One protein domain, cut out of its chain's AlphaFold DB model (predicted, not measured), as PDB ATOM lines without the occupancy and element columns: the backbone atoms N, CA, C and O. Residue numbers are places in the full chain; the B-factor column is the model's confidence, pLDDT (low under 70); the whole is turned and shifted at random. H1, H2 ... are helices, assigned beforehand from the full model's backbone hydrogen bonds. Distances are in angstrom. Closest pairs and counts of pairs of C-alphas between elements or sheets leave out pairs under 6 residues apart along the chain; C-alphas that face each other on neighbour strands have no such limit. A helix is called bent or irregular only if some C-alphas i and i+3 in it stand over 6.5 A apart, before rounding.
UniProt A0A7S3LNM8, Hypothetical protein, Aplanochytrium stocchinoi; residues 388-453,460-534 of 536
ATOM      1  N   ALA A 388      63.238   4.616  45.824       70.75
ATOM      2  CA  ALA A 388      64.119   5.532  45.093       70.75
ATOM      3  C   ALA A 388      63.568   5.921  43.704       70.75
ATOM      4  O   ALA A 388      63.655   7.082  43.301       70.75
ATOM      5  N   GLY A 389      62.942   4.977  42.994       67.50
ATOM      6  CA  GLY A 389      62.307   5.229  41.697       67.50
ATOM      7  C   GLY A 389      61.035   6.057  41.824       67.50
ATOM      8  O   GLY A 389      60.785   6.933  40.996       67.50
ATOM      9  N   PHE A 390      60.269   5.830  42.894       70.12
ATOM     10  CA  PHE A 390      59.095   6.634  43.227       70.12
ATOM     11  C   PHE A 390      59.474   8.086  43.546       70.12
ATOM     12  O   PHE A 390      58.895   9.001  42.967       70.12
ATOM     13  N   ILE A 391      60.495   8.315  44.381       72.62
ATOM     14  CA  ILE A 391      60.976   9.669  44.709       72.62
ATOM     15  C   ILE A 391      61.463  10.389  43.448       72.62
ATOM     16  O   ILE A 391      61.061  11.523  43.192       72.62
ATOM     17  N   LYS A 392      62.256   9.711  42.610       71.56
ATOM     18  CA  LYS A 392      62.706  10.261  41.325       71.56
ATOM     19  C   LYS A 392      61.520  10.652  40.435       71.56
ATOM     20  O   LYS A 392      61.506  11.756  39.901       71.56
ATOM     21  N   TRP A 393      60.504   9.792  40.327       74.12
ATOM     22  CA  TRP A 393      59.285  10.062  39.556       74.12
ATOM     23  C   TRP A 393      58.482  11.253  40.099       74.12
ATOM     24  O   TRP A 393      58.086  12.119  39.315       74.12
ATOM     25  N   VAL A 394      58.288  11.346  41.419       71.88
ATOM     26  CA  VAL A 394      57.616  12.485  42.069       71.88
ATOM     27  C   VAL A 394      58.371  13.785  41.791       71.88
ATOM     28  O   VAL A 394      57.765  14.765  41.360       71.88
ATOM     29  N   CYS A 395      59.698  13.794  41.949       71.69
ATOM     30  CA  CYS A 395      60.525  14.969  41.680       71.69
ATOM     31  C   CYS A 395      60.475  15.402  40.206       71.69
ATOM     32  O   CYS A 395      60.402  16.600  39.928       71.69
ATOM     33  N   THR A 396      60.446  14.458  39.260       68.50
ATOM     34  CA  THR A 396      60.241  14.755  37.832       68.50
ATOM     35  C   THR A 396      58.840  15.315  37.560       68.50
ATOM     36  O   THR A 396      58.693  16.261  36.789       68.50
ATOM     37  N   CYS A 397      57.797  14.796  38.215       64.88
ATOM     38  CA  CYS A 397      56.429  15.304  38.058       64.88
ATOM     39  C   CYS A 397      56.240  16.712  38.648       64.88
ATOM     40  O   CYS A 397      55.495  17.512  38.079       64.88
ATOM     41  N   CYS A 398      56.938  17.020  39.745       64.56
ATOM     42  CA  CYS A 398      56.985  18.345  40.370       64.56
ATOM     43  C   CYS A 398      57.898  19.346  39.639       64.56
ATOM     44  O   CYS A 398      57.897  20.519  39.997       64.56
ATOM     45  N   GLY A 399      58.675  18.913  38.638       59.72
ATOM     46  CA  GLY A 399      59.626  19.774  37.922       59.72
ATOM     47  C   GLY A 399      60.878  20.151  38.726       59.72
ATOM     48  O   GLY A 399      61.558  21.105  38.369       59.72
ATOM     49  N   LEU A 400      61.181  19.422  39.807       57.38
ATOM     50  CA  LEU A 400      62.337  19.661  40.688       57.38
ATOM     51  C   LEU A 400      63.639  19.043  40.154       57.38
ATOM     52  O   LEU A 400      64.725  19.474  40.524       57.38
ATOM     53  N   LEU A 401      63.537  18.037  39.285       50.66
ATOM     54  CA  LEU A 401      64.663  17.483  38.534       50.66
ATOM     55  C   LEU A 401      64.511  17.909  37.072       50.66
ATOM     56  O   LEU A 401      63.454  17.682  36.481       50.66
ATOM     57  N   GLY A 402      65.552  18.533  36.511       44.19
ATOM     58  CA  GLY A 402      65.568  18.993  35.122       44.19
ATOM     59  C   GLY A 402      65.213  17.871  34.140       44.19
ATOM     60  O   GLY A 402      65.672  16.737  34.287       44.19
ATOM     61  N   GLU A 403      64.367  18.193  33.157       44.69
ATOM     62  CA  GLU A 403      63.899  17.265  32.124       44.69
ATOM     63  C   GLU A 403      65.083  16.709  31.318       44.69
ATOM     64  O   GLU A 403      65.626  17.373  30.440       44.69
ATOM     65  N   SER A 404      65.452  15.455  31.575       40.66
ATOM     66  CA  SER A 404      66.223  14.654  30.629       40.66
ATOM     67  C   SER A 404      65.348  13.503  30.156       40.66
ATOM     68  O   SER A 404      65.314  12.442  30.768       40.66
ATOM     69  N   GLU A 405      64.512  13.793  29.159       44.78
ATOM     70  CA  GLU A 405      64.366  13.002  27.931       44.78
ATOM     71  C   GLU A 405      63.238  13.583  27.069       44.78
ATOM     72  O   GLU A 405      62.068  13.648  27.447       44.78
ATOM     73  N   ASN A 406      63.607  14.012  25.864       41.28
ATOM     74  CA  ASN A 406      62.708  14.536  24.844       41.28
ATOM     75  C   ASN A 406      61.840  13.387  24.288       41.28
ATOM     76  O   ASN A 406      62.155  12.804  23.245       41.28
ATOM     77  N   VAL A 407      60.747  13.029  24.975       51.00
ATOM     78  CA  VAL A 407      59.760  12.068  24.455       51.00
ATOM     79  C   VAL A 407      59.027  12.727  23.289       51.00
ATOM     80  O   VAL A 407      58.027  13.424  23.451       51.00
ATOM     81  N   LYS A 408      59.562  12.536  22.081       45.22
ATOM     82  CA  LYS A 408      58.948  13.052  20.856       45.22
ATOM     83  C   LYS A 408      57.562  12.414  20.693       45.22
ATOM     84  O   LYS A 408      57.464  11.185  20.711       45.22
ATOM     85  N   PRO A 409      56.497  13.211  20.496       46.38
ATOM     86  CA  PRO A 409      55.151  12.681  20.348       46.38
ATOM     87  C   PRO A 409      55.090  11.723  19.159       46.38
ATOM     88  O   PRO A 409      55.628  11.989  18.076       46.38
ATOM     89  N   ARG A 410      54.424  10.582  19.355       48.12
ATOM     90  CA  ARG A 410      54.265   9.585  18.297       48.12
ATOM     91  C   ARG A 410      53.368  10.171  17.204       48.12
ATOM     92  O   ARG A 410      52.214  10.516  17.449       48.12
ATOM     93  N   LYS A 411      53.895  10.258  15.980       41.44
ATOM     94  CA  LYS A 411      53.222  10.885  14.828       41.44
ATOM     95  C   LYS A 411      52.021  10.099  14.272       41.44
ATOM     96  O   LYS A 411      51.403  10.569  13.335       41.44
ATOM     97  N   ILE A 412      51.656   8.940  14.824       45.12
ATOM     98  CA  ILE A 412      50.506   8.154  14.341       45.12
ATOM     99  C   ILE A 412      49.212   8.722  14.965       45.12
ATOM    100  O   ILE A 412      49.167   8.880  16.193       45.12
ATOM    101  N   PRO A 413      48.165   9.061  14.185       47.91
ATOM    102  CA  PRO A 413      46.887   9.506  14.729       47.91
ATOM    103  C   PRO A 413      46.136   8.320  15.348       47.91
ATOM    104  O   PRO A 413      45.402   7.603  14.678       47.91
ATOM    105  N   MET A 414      46.317   8.105  16.650       56.97
ATOM    106  CA  MET A 414      45.412   7.260  17.429       56.97
ATOM    107  C   MET A 414      44.241   8.115  17.899       56.97
ATOM    108  O   MET A 414      44.438   9.144  18.550       56.97
ATOM    109  N   LYS A 415      43.019   7.690  17.567       59.38
ATOM    110  CA  LYS A 415      41.803   8.284  18.121       59.38
ATOM    111  C   LYS A 415      41.783   7.992  19.621       59.38
ATOM    112  O   LYS A 415      41.534   6.860  20.024       59.38
ATOM    113  N   ILE A 416      42.065   9.002  20.441       66.88
ATOM    114  CA  ILE A 416      41.871   8.900  21.887       66.88
ATOM    115  C   ILE A 416      40.366   8.951  22.113       66.88
ATOM    116  O   ILE A 416      39.705   9.930  21.771       66.88
ATOM    117  N   GLU A 417      39.806   7.867  22.626       73.25
ATOM    118  CA  GLU A 417      38.397   7.856  22.979       73.25
ATOM    119  C   GLU A 417      38.144   8.828  24.145       73.25
ATOM    120  O   GLU A 417      38.894   8.796  25.127       73.25
ATOM    121  N   PRO A 418      37.070   9.642  24.108       75.75
ATOM    122  CA  PRO A 418      36.731  10.558  25.201       75.75
ATOM    123  C   PRO A 418      36.645   9.872  26.574       75.75
ATOM    124  O   PRO A 418      36.964  10.474  27.596       75.75
ATOM    125  N   LYS A 419      36.311   8.572  26.600       79.19
ATOM    126  CA  LYS A 419      36.269   7.753  27.821       79.19
ATOM    127  C   LYS A 419      37.586   7.739  28.604       79.19
ATOM    128  O   LYS A 419      37.554   7.555  29.815       79.19
ATOM    129  N   VAL A 420      38.733   7.926  27.943       80.44
ATOM    130  CA  VAL A 420      40.055   7.912  28.597       80.44
ATOM    131  C   VAL A 420      40.256   9.167  29.450       80.44
ATOM    132  O   VAL A 420      40.774   9.073  30.561       80.44
ATOM    133  N   PHE A 421      39.784  10.325  28.979       80.94
ATOM    134  CA  PHE A 421      39.813  11.572  29.749       80.94
ATOM    135  C   PHE A 421      38.864  11.500  30.947       80.94
ATOM    136  O   PHE A 421      39.292  11.742  32.075       80.94
ATOM    137  N   PHE A 422      37.636  11.020  30.730       84.31
ATOM    138  CA  PHE A 422      36.676  10.804  31.816       84.31
ATOM    139  C   PHE A 422      37.159   9.773  32.848       84.31
ATOM    140  O   PHE A 422      36.871   9.902  34.037       84.31
ATOM    141  N   ALA A 423      37.924   8.757  32.436       84.69
ATOM    142  CA  ALA A 423      38.534   7.809  33.365       84.69
ATOM    143  C   ALA A 423      39.606   8.473  34.249       84.69
ATOM    144  O   ALA A 423      39.672   8.180  35.444       84.69
ATOM    145  N   ASN A 424      40.414   9.386  33.693       87.19
ATOM    146  CA  ASN A 424      41.406  10.146  34.457       87.19
ATOM    147  C   ASN A 424      40.730  11.087  35.473       87.19
ATOM    148  O   ASN A 424      41.100  11.095  36.648       87.19
ATOM    149  N   GLU A 425      39.690  11.809  35.055       89.75
ATOM    150  CA  GLU A 425      38.888  12.674  35.935       89.75
ATOM    151  C   GLU A 425      38.209  11.888  37.060       89.75
ATOM    152  O   GLU A 425      38.295  12.273  38.223       89.75
ATOM    153  N   ARG A 426      37.619  10.726  36.754       90.69
ATOM    154  CA  ARG A 426      37.034   9.841  37.773       90.69
ATOM    155  C   ARG A 426      38.061   9.418  38.819       90.69
ATOM    156  O   ARG A 426      37.749   9.388  40.007       90.69
ATOM    157  N   THR A 427      39.283   9.091  38.392       87.56
ATOM    158  CA  THR A 427      40.343   8.707  39.332       87.56
ATOM    159  C   THR A 427      40.758   9.878  40.221       87.56
ATOM    160  O   THR A 427      40.877   9.687  41.426       87.56
ATOM    161  N   LEU A 428      40.880  11.095  39.673       91.88
ATOM    162  CA  LEU A 428      41.132  12.310  40.456       91.88
ATOM    163  C   LEU A 428      40.033  12.541  41.503       91.88
ATOM    164  O   LEU A 428      40.345  12.749  42.673       91.88
ATOM    165  N   LEU A 429      38.763  12.462  41.097       91.25
ATOM    166  CA  LEU A 429      37.617  12.663  41.987       91.25
ATOM    167  C   LEU A 429      37.574  11.630  43.118       91.25
ATOM    168  O   LEU A 429      37.290  11.986  44.256       91.25
ATOM    169  N   SER A 430      37.905  10.369  42.829       90.31
ATOM    170  CA  SER A 430      37.966   9.317  43.848       90.31
ATOM    171  C   SER A 430      39.044   9.595  44.903       90.31
ATOM    172  O   SER A 430      38.760   9.513  46.098       90.31
ATOM    173  N   TRP A 431      40.253   9.988  44.488       92.00
ATOM    174  CA  TRP A 431      41.328  10.352  45.419       92.00
ATOM    175  C   TRP A 431      41.014  11.625  46.209       92.00
ATOM    176  O   TRP A 431      41.261  11.679  47.412       92.00
ATOM    177  N   LEU A 432      40.425  12.630  45.557       92.44
ATOM    178  CA  LEU A 432      40.028  13.874  46.208       92.44
ATOM    179  C   LEU A 432      38.934  13.632  47.255       92.44
ATOM    180  O   LEU A 432      39.013  14.176  48.349       92.44
ATOM    181  N   HIS A 433      37.955  12.775  46.961       92.44
ATOM    182  CA  HIS A 433      36.917  12.391  47.917       92.44
ATOM    183  C   HIS A 433      37.511  11.727  49.174       92.44
ATOM    184  O   HIS A 433      37.145  12.080  50.296       92.44
ATOM    185  N   MET A 434      38.471  10.805  49.016       90.25
ATOM    186  CA  MET A 434      39.189  10.208  50.156       90.25
ATOM    187  C   MET A 434      39.974  11.257  50.956       90.25
ATOM    188  O   MET A 434      39.966  11.244  52.184       90.25
ATOM    189  N   ALA A 435      40.618  12.204  50.275       92.44
ATOM    190  CA  ALA A 435      41.374  13.256  50.941       92.44
ATOM    191  C   ALA A 435      40.470  14.224  51.720       92.44
ATOM    192  O   ALA A 435      40.777  14.562  52.862       92.44
ATOM    193  N   ILE A 436      39.344  14.636  51.125       93.06
ATOM    194  CA  ILE A 436      38.367  15.543  51.738       93.06
ATOM    195  C   ILE A 436      37.727  14.896  52.961       93.06
ATOM    196  O   ILE A 436      37.633  15.552  53.987       93.06
ATOM    197  N   THR A 437      37.329  13.624  52.887       92.81
ATOM    198  CA  THR A 437      36.743  12.916  54.041       92.81
ATOM    199  C   THR A 437      37.723  12.814  55.212       92.81
ATOM    200  O   THR A 437      37.357  13.102  56.351       92.81
ATOM    201  N   LEU A 438      38.994  12.492  54.946       90.19
ATOM    202  CA  LEU A 438      40.035  12.488  55.978       90.19
ATOM    203  C   LEU A 438      40.296  13.902  56.530       90.19
ATOM    204  O   LEU A 438      40.421  14.093  57.740       90.19
ATOM    205  N   GLY A 439      40.330  14.901  55.647       92.44
ATOM    206  CA  GLY A 439      40.538  16.305  55.999       92.44
ATOM    207  C   GLY A 439      39.386  16.891  56.811       92.44
ATOM    208  O   GLY A 439      39.634  17.623  57.764       92.44
ATOM    209  N   SER A 440      38.136  16.532  56.506       92.19
ATOM    210  CA  SER A 440      36.960  16.982  57.251       92.19
ATOM    211  C   SER A 440      36.936  16.397  58.657       92.19
ATOM    212  O   SER A 440      36.689  17.133  59.605       92.19
ATOM    213  N   ILE A 441      37.256  15.106  58.814       89.38
ATOM    214  CA  ILE A 441      37.386  14.477  60.140       89.38
ATOM    215  C   ILE A 441      38.468  15.200  60.947       89.38
ATOM    216  O   ILE A 441      38.244  15.586  62.090       89.38
ATOM    217  N   SER A 442      39.620  15.455  60.326       87.88
ATOM    218  CA  SER A 442      40.721  16.169  60.964       87.88
ATOM    219  C   SER A 442      40.352  17.597  61.378       87.88
ATOM    220  O   SER A 442      40.676  18.019  62.487       87.88
ATOM    221  N   ALA A 443      39.675  18.348  60.505       87.06
ATOM    222  CA  ALA A 443      39.269  19.727  60.764       87.06
ATOM    223  C   ALA A 443      38.210  19.815  61.872       87.06
ATOM    224  O   ALA A 443      38.291  20.695  62.723       87.06
ATOM    225  N   VAL A 444      37.255  18.881  61.899       88.19
ATOM    226  CA  VAL A 444      36.242  18.788  62.959       88.19
ATOM    227  C   VAL A 444      36.897  18.502  64.314       88.19
ATOM    228  O   VAL A 444      36.578  19.173  65.294       88.19
ATOM    229  N   LEU A 445      37.855  17.570  64.375       83.06
ATOM    230  CA  LEU A 445      38.584  17.252  65.609       83.06
ATOM    231  C   LEU A 445      39.408  18.439  66.131       83.06
ATOM    232  O   LEU A 445      39.392  18.713  67.330       83.06
ATOM    233  N   LEU A 446      40.071  19.182  65.239       83.19
ATOM    234  CA  LEU A 446      40.775  20.418  65.603       83.19
ATOM    235  C   LEU A 446      39.811  21.524  66.050       83.19
ATOM    236  O   LEU A 446      40.124  22.261  66.980       83.19
ATOM    237  N   GLY A 447      38.637  21.631  65.422       80.31
ATOM    238  CA  GLY A 447      37.612  22.613  65.776       80.31
ATOM    239  C   GLY A 447      37.047  22.404  67.181       80.31
ATOM    240  O   GLY A 447      36.960  23.359  67.949       80.31
ATOM    241  N   PHE A 448      36.732  21.159  67.554       72.50
ATOM    242  CA  PHE A 448      36.299  20.831  68.918       72.50
ATOM    243  C   PHE A 448      37.406  21.038  69.955       72.50
ATOM    244  O   PHE A 448      37.121  21.498  71.057       72.50
ATOM    245  N   ALA A 449      38.665  20.764  69.600       66.31
ATOM    246  CA  ALA A 449      39.803  21.031  70.477       66.31
ATOM    247  C   ALA A 449      40.093  22.537  70.646       66.31
ATOM    248  O   ALA A 449      40.531  22.963  71.710       66.31
ATOM    249  N   GLY A 450      39.841  23.356  69.616       61.69
ATOM    250  CA  GLY A 450      40.073  24.804  69.641       61.69
ATOM    251  C   GLY A 450      38.953  25.620  70.296       61.69
ATOM    252  O   GLY A 450      39.227  26.663  70.886       61.69
ATOM    253  N   ALA A 451      37.702  25.151  70.248       59.47
ATOM    254  CA  ALA A 451      36.555  25.844  70.848       59.47
ATOM    255  C   ALA A 451      36.577  25.871  72.393       59.47
ATOM    256  O   ALA A 451      35.894  26.697  72.991       59.47
ATOM    257  N   GLY A 452      37.372  25.006  73.034       53.84
ATOM    258  CA  GLY A 452      37.596  24.999  74.487       53.84
ATOM    259  C   GLY A 452      38.663  25.988  74.980       53.84
ATOM    260  O   GLY A 452      38.805  26.172  76.184       53.84
ATOM    261  N   ALA A 453      39.398  26.665  74.087       50.06
ATOM    262  CA  ALA A 453      40.503  27.575  74.427       50.06
ATOM    263  C   ALA A 453      40.041  28.986  74.862       50.06
ATOM    264  O   ALA A 453      40.701  29.987  74.582       50.06
ATOM    265  N   SER A 460      41.911  19.740  79.154       59.47
ATOM    266  CA  SER A 460      41.491  18.432  79.643       59.47
ATOM    267  C   SER A 460      42.219  17.337  78.849       59.47
ATOM    268  O   SER A 460      42.581  17.517  77.684       59.47
ATOM    269  N   ARG A 461      42.522  16.194  79.482       59.84
ATOM    270  CA  ARG A 461      43.383  15.154  78.880       59.84
ATOM    271  C   ARG A 461      42.850  14.669  77.516       59.84
ATOM    272  O   ARG A 461      43.653  14.388  76.640       59.84
ATOM    273  N   GLY A 462      41.526  14.691  77.311       63.44
ATOM    274  CA  GLY A 462      40.874  14.353  76.037       63.44
ATOM    275  C   GLY A 462      40.960  15.429  74.941       63.44
ATOM    276  O   GLY A 462      41.020  15.085  73.761       63.44
ATOM    277  N   GLU A 463      41.035  16.719  75.290       68.00
ATOM    278  CA  GLU A 463      41.257  17.807  74.315       68.00
ATOM    279  C   GLU A 463      42.654  17.725  73.691       68.00
ATOM    280  O   GLU A 463      42.822  17.964  72.493       68.00
ATOM    281  N   ARG A 464      43.656  17.317  74.483       68.25
ATOM    282  CA  ARG A 464      45.030  17.097  74.000       68.25
ATOM    283  C   ARG A 464      45.085  15.954  72.988       68.25
ATOM    284  O   ARG A 464      45.689  16.128  71.930       68.25
ATOM    285  N   GLY A 465      44.405  14.840  73.270       72.69
ATOM    286  CA  GLY A 465      44.274  13.713  72.348       72.69
ATOM    287  C   GLY A 465      43.642  14.127  71.015       72.69
ATOM    288  O   GLY A 465      44.235  13.913  69.959       72.69
ATOM    289  N   ALA A 466      42.496  14.817  71.040       75.19
ATOM    290  CA  ALA A 466      41.821  15.292  69.825       75.19
ATOM    291  C   ALA A 466      42.678  16.273  69.000       75.19
ATOM    292  O   ALA A 466      42.750  16.154  67.772       75.19
ATOM    293  N   HIS A 467      43.389  17.191  69.666       80.12
ATOM    294  CA  HIS A 467      44.314  18.119  69.014       80.12
ATOM    295  C   HIS A 467      45.485  17.386  68.340       80.12
ATOM    296  O   HIS A 467      45.836  17.680  67.197       80.12
ATOM    297  N   MET A 468      46.069  16.383  69.006       80.62
ATOM    298  CA  MET A 468      47.150  15.566  68.444       80.62
ATOM    299  C   MET A 468      46.687  14.735  67.243       80.62
ATOM    300  O   MET A 468      47.382  14.687  66.230       80.62
ATOM    301  N   VAL A 469      45.498  14.132  67.317       82.81
ATOM    302  CA  VAL A 469      44.910  13.360  66.209       82.81
ATOM    303  C   VAL A 469      44.677  14.254  64.991       82.81
ATOM    304  O   VAL A 469      45.046  13.891  63.874       82.81
ATOM    305  N   GLY A 470      44.130  15.451  65.202       83.31
ATOM    306  CA  GLY A 470      43.934  16.435  64.144       83.31
ATOM    307  C   GLY A 470      45.242  16.923  63.509       83.31
ATOM    308  O   GLY A 470      45.337  17.032  62.288       83.31
ATOM    309  N   MET A 471      46.291  17.152  64.305       84.75
ATOM    310  CA  MET A 471      47.612  17.518  63.776       84.75
ATOM    311  C   MET A 471      48.296  16.381  63.002       84.75
ATOM    312  O   MET A 471      49.101  16.656  62.115       84.75
ATOM    313  N   LEU A 472      47.980  15.117  63.301       87.06
ATOM    314  CA  LEU A 472      48.529  13.952  62.598       87.06
ATOM    315  C   LEU A 472      47.775  13.618  61.304       87.06
ATOM    316  O   LEU A 472      48.398  13.198  60.327       87.06
ATOM    317  N   LEU A 473      46.451  13.793  61.267       87.12
ATOM    318  CA  LEU A 473      45.626  13.441  60.104       87.12
ATOM    319  C   LEU A 473      45.585  14.540  59.032       87.12
ATOM    320  O   LEU A 473      45.489  14.222  57.841       87.12
ATOM    321  N   LEU A 474      45.715  15.817  59.411       89.88
ATOM    322  CA  LEU A 474      45.669  16.939  58.469       89.88
ATOM    323  C   LEU A 474      46.797  16.887  57.414       89.88
ATOM    324  O   LEU A 474      46.488  16.986  56.222       89.88
ATOM    325  N   PRO A 475      48.080  16.661  57.772       91.06
ATOM    326  CA  PRO A 475      49.151  16.529  56.786       91.06
ATOM    327  C   PRO A 475      48.947  15.324  55.863       91.06
ATOM    328  O   PRO A 475      49.208  15.420  54.665       91.06
ATOM    329  N   VAL A 476      48.422  14.212  56.389       91.00
ATOM    330  CA  VAL A 476      48.125  13.012  55.591       91.00
ATOM    331  C   VAL A 476      47.055  13.320  54.540       91.00
ATOM    332  O   VAL A 476      47.229  12.965  53.376       91.00
ATOM    333  N   SER A 477      45.995  14.056  54.895       92.50
ATOM    334  CA  SER A 477      44.987  14.520  53.928       92.50
ATOM    335  C   SER A 477      45.610  15.389  52.823       92.50
ATOM    336  O   SER A 477      45.375  15.143  51.637       92.50
ATOM    337  N   ILE A 478      46.489  16.333  53.177       92.19
ATOM    338  CA  ILE A 478      47.194  17.187  52.205       92.19
ATOM    339  C   ILE A 478      48.080  16.351  51.263       92.19
ATOM    340  O   ILE A 478      48.106  16.605  50.056       92.19
ATOM    341  N   MET A 479      48.754  15.313  51.771       90.62
ATOM    342  CA  MET A 479      49.548  14.392  50.945       90.62
ATOM    343  C   MET A 479      48.691  13.638  49.919       90.62
ATOM    344  O   MET A 479      49.112  13.485  48.769       90.62
ATOM    345  N   PHE A 480      47.479  13.218  50.292       91.19
ATOM    346  CA  PHE A 480      46.538  12.579  49.364       91.19
ATOM    347  C   PHE A 480      46.090  13.545  48.253       91.19
ATOM    348  O   PHE A 480      46.048  13.146  47.087       91.19
ATOM    349  N   ILE A 481      45.828  14.820  48.575       92.31
ATOM    350  CA  ILE A 481      45.503  15.856  47.572       92.31
ATOM    351  C   ILE A 481      46.680  16.063  46.612       92.31
ATOM    352  O   ILE A 481      46.497  16.070  45.391       92.31
ATOM    353  N   GLY A 482      47.896  16.197  47.148       89.88
ATOM    354  CA  GLY A 482      49.110  16.377  46.352       89.88
ATOM    355  C   GLY A 482      49.330  15.225  45.372       89.88
ATOM    356  O   GLY A 482      49.525  15.450  44.176       89.88
ATOM    357  N   TYR A 483      49.215  13.984  45.844       89.44
ATOM    358  CA  TYR A 483      49.339  12.800  44.995       89.44
ATOM    359  C   TYR A 483      48.262  12.728  43.902       89.44
ATOM    360  O   TYR A 483      48.573  12.407  42.749       89.44
ATOM    361  N   ALA A 484      47.010  13.070  44.228       89.69
ATOM    362  CA  ALA A 484      45.909  13.087  43.269       89.69
ATOM    363  C   ALA A 484      46.188  14.057  42.105       89.69
ATOM    364  O   ALA A 484      46.044  13.693  40.933       89.69
ATOM    365  N   LEU A 485      46.665  15.266  42.419       88.94
ATOM    366  CA  LEU A 485      47.014  16.288  41.428       88.94
ATOM    367  C   LEU A 485      48.237  15.900  40.589       88.94
ATOM    368  O   LEU A 485      48.227  16.082  39.368       88.94
ATOM    369  N   LEU A 486      49.275  15.344  41.218       85.31
ATOM    370  CA  LEU A 486      50.478  14.887  40.517       85.31
ATOM    371  C   LEU A 486      50.150  13.778  39.519       85.31
ATOM    372  O   LEU A 486      50.515  13.871  38.345       85.31
ATOM    373  N   THR A 487      49.385  12.780  39.956       84.56
ATOM    374  CA  THR A 487      48.963  11.659  39.110       84.56
ATOM    375  C   THR A 487      48.087  12.139  37.954       84.56
ATOM    376  O   THR A 487      48.292  11.712  36.816       84.56
ATOM    377  N   PHE A 488      47.160  13.073  38.205       87.50
ATOM    378  CA  PHE A 488      46.299  13.649  37.172       87.50
ATOM    379  C   PHE A 488      47.094  14.411  36.104       87.50
ATOM    380  O   PHE A 488      46.875  14.197  34.909       87.50
ATOM    381  N   ARG A 489      48.053  15.255  36.514       85.56
ATOM    382  CA  ARG A 489      48.917  16.015  35.591       85.56
ATOM    383  C   ARG A 489      49.849  15.101  34.804       85.56
ATOM    384  O   ARG A 489      49.989  15.277  33.595       85.56
ATOM    385  N   TRP A 490      50.466  14.123  35.468       81.69
ATOM    386  CA  TRP A 490      51.348  13.154  34.820       81.69
ATOM    387  C   TRP A 490      50.585  12.324  33.785       81.69
ATOM    388  O   TRP A 490      50.962  12.323  32.612       81.69
ATOM    389  N   ARG A 491      49.457  11.707  34.166       82.00
ATOM    390  CA  ARG A 491      48.599  10.958  33.232       82.00
ATOM    391  C   ARG A 491      48.083  11.839  32.100       82.00
ATOM    392  O   ARG A 491      48.118  11.416  30.950       82.00
ATOM    393  N   GLY A 492      47.677  13.073  32.402       81.38
ATOM    394  CA  GLY A 492      47.243  14.051  31.404       81.38
ATOM    395  C   GLY A 492      48.315  14.307  30.343       81.38
ATOM    396  O   GLY A 492      48.031  14.186  29.149       81.38
ATOM    397  N   LYS A 493      49.563  14.563  30.761       78.81
ATOM    398  CA  LYS A 493      50.706  14.720  29.845       78.81
ATOM    399  C   LYS A 493      50.957  13.454  29.018       78.81
ATOM    400  O   LYS A 493      51.139  13.551  27.811       78.81
ATOM    401  N   GLN A 494      50.912  12.267  29.628       73.50
ATOM    402  CA  GLN A 494      51.146  11.001  28.919       73.50
ATOM    403  C   GLN A 494      50.059  10.687  27.872       73.50
ATOM    404  O   GLN A 494      50.376  10.223  26.776       73.50
ATOM    405  N   ILE A 495      48.792  11.006  28.167       77.31
ATOM    406  CA  ILE A 495      47.670  10.883  27.222       77.31
ATOM    407  C   ILE A 495      47.872  11.828  26.027       77.31
ATOM    408  O   ILE A 495      47.688  11.418  24.880       77.31
ATOM    409  N   HIS A 496      48.324  13.063  26.271       74.00
ATOM    410  CA  HIS A 496      48.636  14.021  25.203       74.00
ATOM    411  C   HIS A 496      49.843  13.580  24.355       74.00
ATOM    412  O   HIS A 496      49.840  13.769  23.139       74.00
ATOM    413  N   LEU A 497      50.845  12.944  24.971       69.00
ATOM    414  CA  LEU A 497      52.058  12.457  24.302       69.00
ATOM    415  C   LEU A 497      51.880  11.114  23.565       69.00
ATOM    416  O   LEU A 497      52.781  10.699  22.832       69.00
ATOM    417  N   ARG A 498      50.710  10.465  23.680       68.56
ATOM    418  CA  ARG A 498      50.344   9.218  22.971       68.56
ATOM    419  C   ARG A 498      51.323   8.061  23.212       68.56
ATOM    420  O   ARG A 498      51.632   7.292  22.295       68.56
ATOM    421  N   VAL A 499      51.832   7.944  24.435       65.19
ATOM    422  CA  VAL A 499      52.736   6.858  24.830       65.19
ATOM    423  C   VAL A 499      51.912   5.594  25.103       65.19
ATOM    424  O   VAL A 499      51.004   5.617  25.927       65.19
ATOM    425  N   ASN A 500      52.217   4.486  24.418       48.31
ATOM    426  CA  ASN A 500      51.609   3.187  24.720       48.31
ATOM    427  C   ASN A 500      52.345   2.570  25.908       48.31
ATOM    428  O   ASN A 500      53.444   2.045  25.757       48.31
ATOM    429  N   GLY A 501      51.727   2.643  27.078       60.41
ATOM    430  CA  GLY A 501      52.223   2.028  28.297       60.41
ATOM    431  C   GLY A 501      51.090   1.857  29.295       60.41
ATOM    432  O   GLY A 501      50.056   2.519  29.210       60.41
ATOM    433  N   ALA A 502      51.267   0.950  30.247       56.72
ATOM    434  CA  ALA A 502      50.296   0.775  31.308       56.72
ATOM    435  C   ALA A 502      50.373   1.990  32.255       56.72
ATOM    436  O   ALA A 502      51.345   2.160  32.987       56.72
ATOM    437  N   PHE A 503      49.361   2.863  32.226       63.12
ATOM    438  CA  PHE A 503      49.328   4.123  32.988       63.12
ATOM    439  C   PHE A 503      49.105   3.937  34.500       63.12
ATOM    440  O   PHE A 503      48.537   4.820  35.141       63.12
ATOM    441  N   HIS A 504      49.446   2.787  35.082       66.06
ATOM    442  CA  HIS A 504      49.254   2.520  36.506       66.06
ATOM    443  C   HIS A 504      50.534   2.827  37.294       66.06
ATOM    444  O   HIS A 504      51.643   2.516  36.850       66.06
ATOM    445  N   ASP A 505      50.361   3.454  38.456       73.75
ATOM    446  CA  ASP A 505      51.399   3.568  39.476       73.75
ATOM    447  C   ASP A 505      51.131   2.505  40.557       73.75
ATOM    448  O   ASP A 505      50.112   2.599  41.245       73.75
ATOM    449  N   PRO A 506      51.983   1.470  40.679       74.12
ATOM    450  CA  PRO A 506      51.830   0.446  41.705       74.12
ATOM    451  C   PRO A 506      52.385   0.867  43.077       74.12
ATOM    452  O   PRO A 506      52.039   0.239  44.071       74.12
ATOM    453  N   VAL A 507      53.233   1.901  43.159       78.50
ATOM    454  CA  VAL A 507      53.971   2.241  44.391       78.50
ATOM    455  C   VAL A 507      53.266   3.335  45.190       78.50
ATOM    456  O   VAL A 507      53.130   3.206  46.406       78.50
ATOM    457  N   GLY A 508      52.766   4.383  44.528       82.38
ATOM    458  CA  GLY A 508      52.119   5.522  45.186       82.38
ATOM    459  C   GLY A 508      50.993   5.152  46.162       82.38
ATOM    460  O   GLY A 508      51.050   5.566  47.323       82.38
ATOM    461  N   PRO A 509      50.006   4.323  45.764       87.06
ATOM    462  CA  PRO A 509      48.921   3.912  46.656       87.06
ATOM    463  C   PRO A 509      49.407   3.113  47.872       87.06
ATOM    464  O   PRO A 509      48.862   3.265  48.962       87.06
ATOM    465  N   VAL A 510      50.451   2.294  47.704       86.75
ATOM    466  CA  VAL A 510      51.032   1.484  48.787       86.75
ATOM    467  C   VAL A 510      51.740   2.376  49.808       86.75
ATOM    468  O   VAL A 510      51.543   2.204  51.008       86.75
ATOM    469  N   VAL A 511      52.508   3.368  49.347       87.62
ATOM    470  CA  VAL A 511      53.196   4.331  50.225       87.62
ATOM    471  C   VAL A 511      52.191   5.175  51.010       87.62
ATOM    472  O   VAL A 511      52.314   5.302  52.226       87.62
ATOM    473  N   LEU A 512      51.165   5.713  50.345       88.44
ATOM    474  CA  LEU A 512      50.113   6.487  51.012       88.44
ATOM    475  C   LEU A 512      49.310   5.644  52.008       88.44
ATOM    476  O   LEU A 512      49.012   6.115  53.104       88.44
ATOM    477  N   GLY A 513      49.007   4.393  51.654       89.25
ATOM    478  CA  GLY A 513      48.358   3.441  52.555       89.25
ATOM    479  C   GLY A 513      49.206   3.138  53.790       89.25
ATOM    480  O   GLY A 513      48.683   3.139  54.901       89.25
ATOM    481  N   ALA A 514      50.519   2.956  53.624       90.56
ATOM    482  CA  ALA A 514      51.439   2.741  54.738       90.56
ATOM    483  C   ALA A 514      51.524   3.964  55.670       90.56
ATOM    484  O   ALA A 514      51.473   3.805  56.887       90.56
ATOM    485  N   ILE A 515      51.588   5.183  55.120       90.75
ATOM    486  CA  ILE A 515      51.589   6.429  55.907       90.75
ATOM    487  C   ILE A 515      50.281   6.584  56.688       90.75
ATOM    488  O   ILE A 515      50.306   6.902  57.878       90.75
ATOM    489  N   LEU A 516      49.140   6.325  56.042       90.75
ATOM    490  CA  LEU A 516      47.841   6.364  56.705       90.75
ATOM    491  C   LEU A 516      47.765   5.321  57.829       90.75
ATOM    492  O   LEU A 516      47.327   5.646  58.928       90.75
ATOM    493  N   MET A 517      48.243   4.099  57.584       91.94
ATOM    494  CA  MET A 517      48.269   3.034  58.586       91.94
ATOM    495  C   MET A 517      49.139   3.407  59.788       91.94
ATOM    496  O   MET A 517      48.710   3.238  60.926       91.94
ATOM    497  N   LEU A 518      50.333   3.963  59.560       91.38
ATOM    498  CA  LEU A 518      51.216   4.438  60.628       91.38
ATOM    499  C   LEU A 518      50.582   5.580  61.431       91.38
ATOM    500  O   LEU A 518      50.676   5.588  62.659       91.38
ATOM    501  N   SER A 519      49.902   6.512  60.759       88.81
ATOM    502  CA  SER A 519      49.175   7.603  61.415       88.81
ATOM    503  C   SER A 519      48.044   7.062  62.296       88.81
ATOM    504  O   SER A 519      47.985   7.376  63.482       88.81
ATOM    505  N   LEU A 520      47.220   6.144  61.779       87.94
ATOM    506  CA  LEU A 520      46.142   5.507  62.545       87.94
ATOM    507  C   LEU A 520      46.660   4.645  63.704       87.94
ATOM    508  O   LEU A 520      46.074   4.662  64.782       87.94
ATOM    509  N   CYS A 521      47.775   3.931  63.525       90.00
ATOM    510  CA  CYS A 521      48.420   3.191  64.611       90.00
ATOM    511  C   CYS A 521      48.933   4.136  65.701       90.00
ATOM    512  O   CYS A 521      48.759   3.857  66.882       90.00
ATOM    513  N   SER A 522      49.520   5.273  65.314       86.44
ATOM    514  CA  SER A 522      49.980   6.292  66.264       86.44
ATOM    515  C   SER A 522      48.806   6.861  67.059       86.44
ATOM    516  O   SER A 522      48.876   6.945  68.280       86.44
ATOM    517  N   VAL A 523      47.693   7.159  66.381       84.94
ATOM    518  CA  VAL A 523      46.434   7.568  67.019       84.94
ATOM    519  C   VAL A 523      45.945   6.501  68.003       84.94
ATOM    520  O   VAL A 523      45.643   6.821  69.149       84.94
ATOM    521  N   PHE A 524      45.919   5.230  67.598       84.88
ATOM    522  CA  PHE A 524      45.498   4.125  68.460       84.88
ATOM    523  C   PHE A 524      46.383   3.978  69.704       84.88
ATOM    524  O   PHE A 524      45.867   3.822  70.807       84.88
ATOM    525  N   VAL A 525      47.708   4.068  69.549       85.06
ATOM    526  CA  VAL A 525      48.656   3.999  70.671       85.06
ATOM    527  C   VAL A 525      48.461   5.174  71.627       85.06
ATOM    528  O   VAL A 525      48.450   4.958  72.835       85.06
ATOM    529  N   ILE A 526      48.253   6.393  71.115       79.88
ATOM    530  CA  ILE A 526      47.962   7.572  71.945       79.88
ATOM    531  C   ILE A 526      46.692   7.335  72.772       79.88
ATOM    532  O   ILE A 526      46.728   7.484  73.992       79.88
ATOM    533  N   PHE A 527      45.607   6.871  72.144       77.00
ATOM    534  CA  PHE A 527      44.364   6.554  72.853       77.00
ATOM    535  C   PHE A 527      44.518   5.412  73.862       77.00
ATOM    536  O   PHE A 527      43.907   5.450  74.928       77.00
ATOM    537  N   LEU A 528      45.335   4.399  73.562       81.12
ATOM    538  CA  LEU A 528      45.594   3.292  74.481       81.12
ATOM    539  C   LEU A 528      46.388   3.767  75.702       81.12
ATOM    540  O   LEU A 528      46.029   3.425  76.826       81.12
ATOM    541  N   LEU A 529      47.423   4.589  75.508       77.06
ATOM    542  CA  LEU A 529      48.206   5.174  76.601       77.06
ATOM    543  C   LEU A 529      47.362   6.116  77.467       77.06
ATOM    544  O   LEU A 529      47.463   6.072  78.694       77.06
ATOM    545  N   GLU A 530      46.494   6.926  76.856       69.75
ATOM    546  CA  GLU A 530      45.526   7.742  77.594       69.75
ATOM    547  C   GLU A 530      44.520   6.871  78.359       69.75
ATOM    548  O   GLU A 530      44.275   7.126  79.535       69.75
ATOM    549  N   GLY A 531      44.003   5.805  77.742       66.69
ATOM    550  CA  GLY A 531      43.062   4.870  78.363       66.69
ATOM    551  C   GLY A 531      43.649   4.067  79.529       66.69
ATOM    552  O   GLY A 531      42.971   3.846  80.532       66.69
ATOM    553  N   VAL A 532      44.917   3.654  79.440       61.84
ATOM    554  CA  VAL A 532      45.633   2.970  80.533       61.84
ATOM    555  C   VAL A 532      45.896   3.931  81.693       61.84
ATOM    556  O   VAL A 532      45.727   3.547  82.847       61.84
ATOM    557  N   ALA A 533      46.217   5.193  81.407       58.34
ATOM    558  CA  ALA A 533      46.442   6.212  82.429       58.34
ATOM    559  C   ALA A 533      45.163   6.734  83.117       58.34
ATOM    560  O   ALA A 533      45.265   7.608  83.972       58.34
ATOM    561  N   ILE A 534      43.979   6.243  82.727       57.50
ATOM    562  CA  ILE A 534      42.692   6.474  83.411       57.50
ATOM    563  C   ILE A 534      42.388   5.345  84.420       57.50
ATOM    564  O   ILE A 534      41.559   5.525  85.309       57.50
TER     565      ILE A 534
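What this domain is: This is residues 388 to 453 and 460 to 534 of the 536 residues of the protein "Hypothetical protein" of Aplanochytrium stocchinoi (UniProt A0A7S3LNM8). Three long helices run lengthwise, alternately opposite ways, with H3 in the middle and H2 and H4 packed along different sides of it; the short helix H1 crosses H3 near the end of H3 where residue 497 lies. The unnamed stretch of residues 398 to 417 swings past that same end of H3 and leads from H1 to H2. The printed part has 141 residues with four named helices, in the order H1, H2, H3, H4, and no named strand; the class is all helix. The whole is a loose rod, with a radius of gyration of the C-alphas of 20.1 A and spans of 69 by 31 by 23 A.

Where its parts are: The longest helix, H3, holds residues 461 to 497 and measures 55.3 A, from C-alpha 461 at (43.383, 15.154, 78.880) to C-alpha 497 at (52.058, 12.457, 24.302). It is neither bent nor irregular, but only just: C-alphas 472 and 475 are 6.4 A apart. H2, residues 418 to 450, measures 46.8 A. H4, residues 508 to 532, measures 36.0 A and ends with C-alpha 532 at (45.633, 2.970, 80.533). H1, residues 388 to 397, measures 14.3 A and begins with C-alpha 388 at (64.119, 5.532, 45.093).

How they stand to each other: H3 is the hub and touches the three other helices. H2 and H3 touch with 50 pairs of C-alphas within 8 A, the closest being those of Ser 442 and Gly 470 at 4.5 A; they run opposite ways at a shallow tilt of 15 degrees. H3 and H4 form a helical hairpin and touch, their closest C-alphas being those of Val 469 and Val 523 at 6.0 A; they run opposite ways at a shallow tilt of 4 degrees. H2 and H4 are apart. H1 touches residues 486 to 490 of H3 alone, with the C-alphas of Cys 397 and Trp 490 closest at 6.4 A; their lines are only just about perpendicular, at 71 degrees. H1 and H4 are close but not clearly touching, the closest C-alphas being those of Phe 390 and Gly 508 at 7.3 A. H1 and H2 are apart. In H1, H2 and H4 every O i to N i+4 pair is within hydrogen-bond range; in H3 31 of 33 are.

The domain as a whole: The two C-alphas farthest apart are those of Ile 412 and Ile 534, at 69.5 A. Residues 454 to 459 are not printed, and C-alphas 453 and 460 stand 10.6 A apart across this cut, in the link from H2 to H3. The link from H1 to H2 is long, with 20 residues, and that from H3 to H4 is short, with 10. The mean pLDDT of the printed part is 75.9; 45 residues are under 70, among them residues 396 to 416 and 497 to 504.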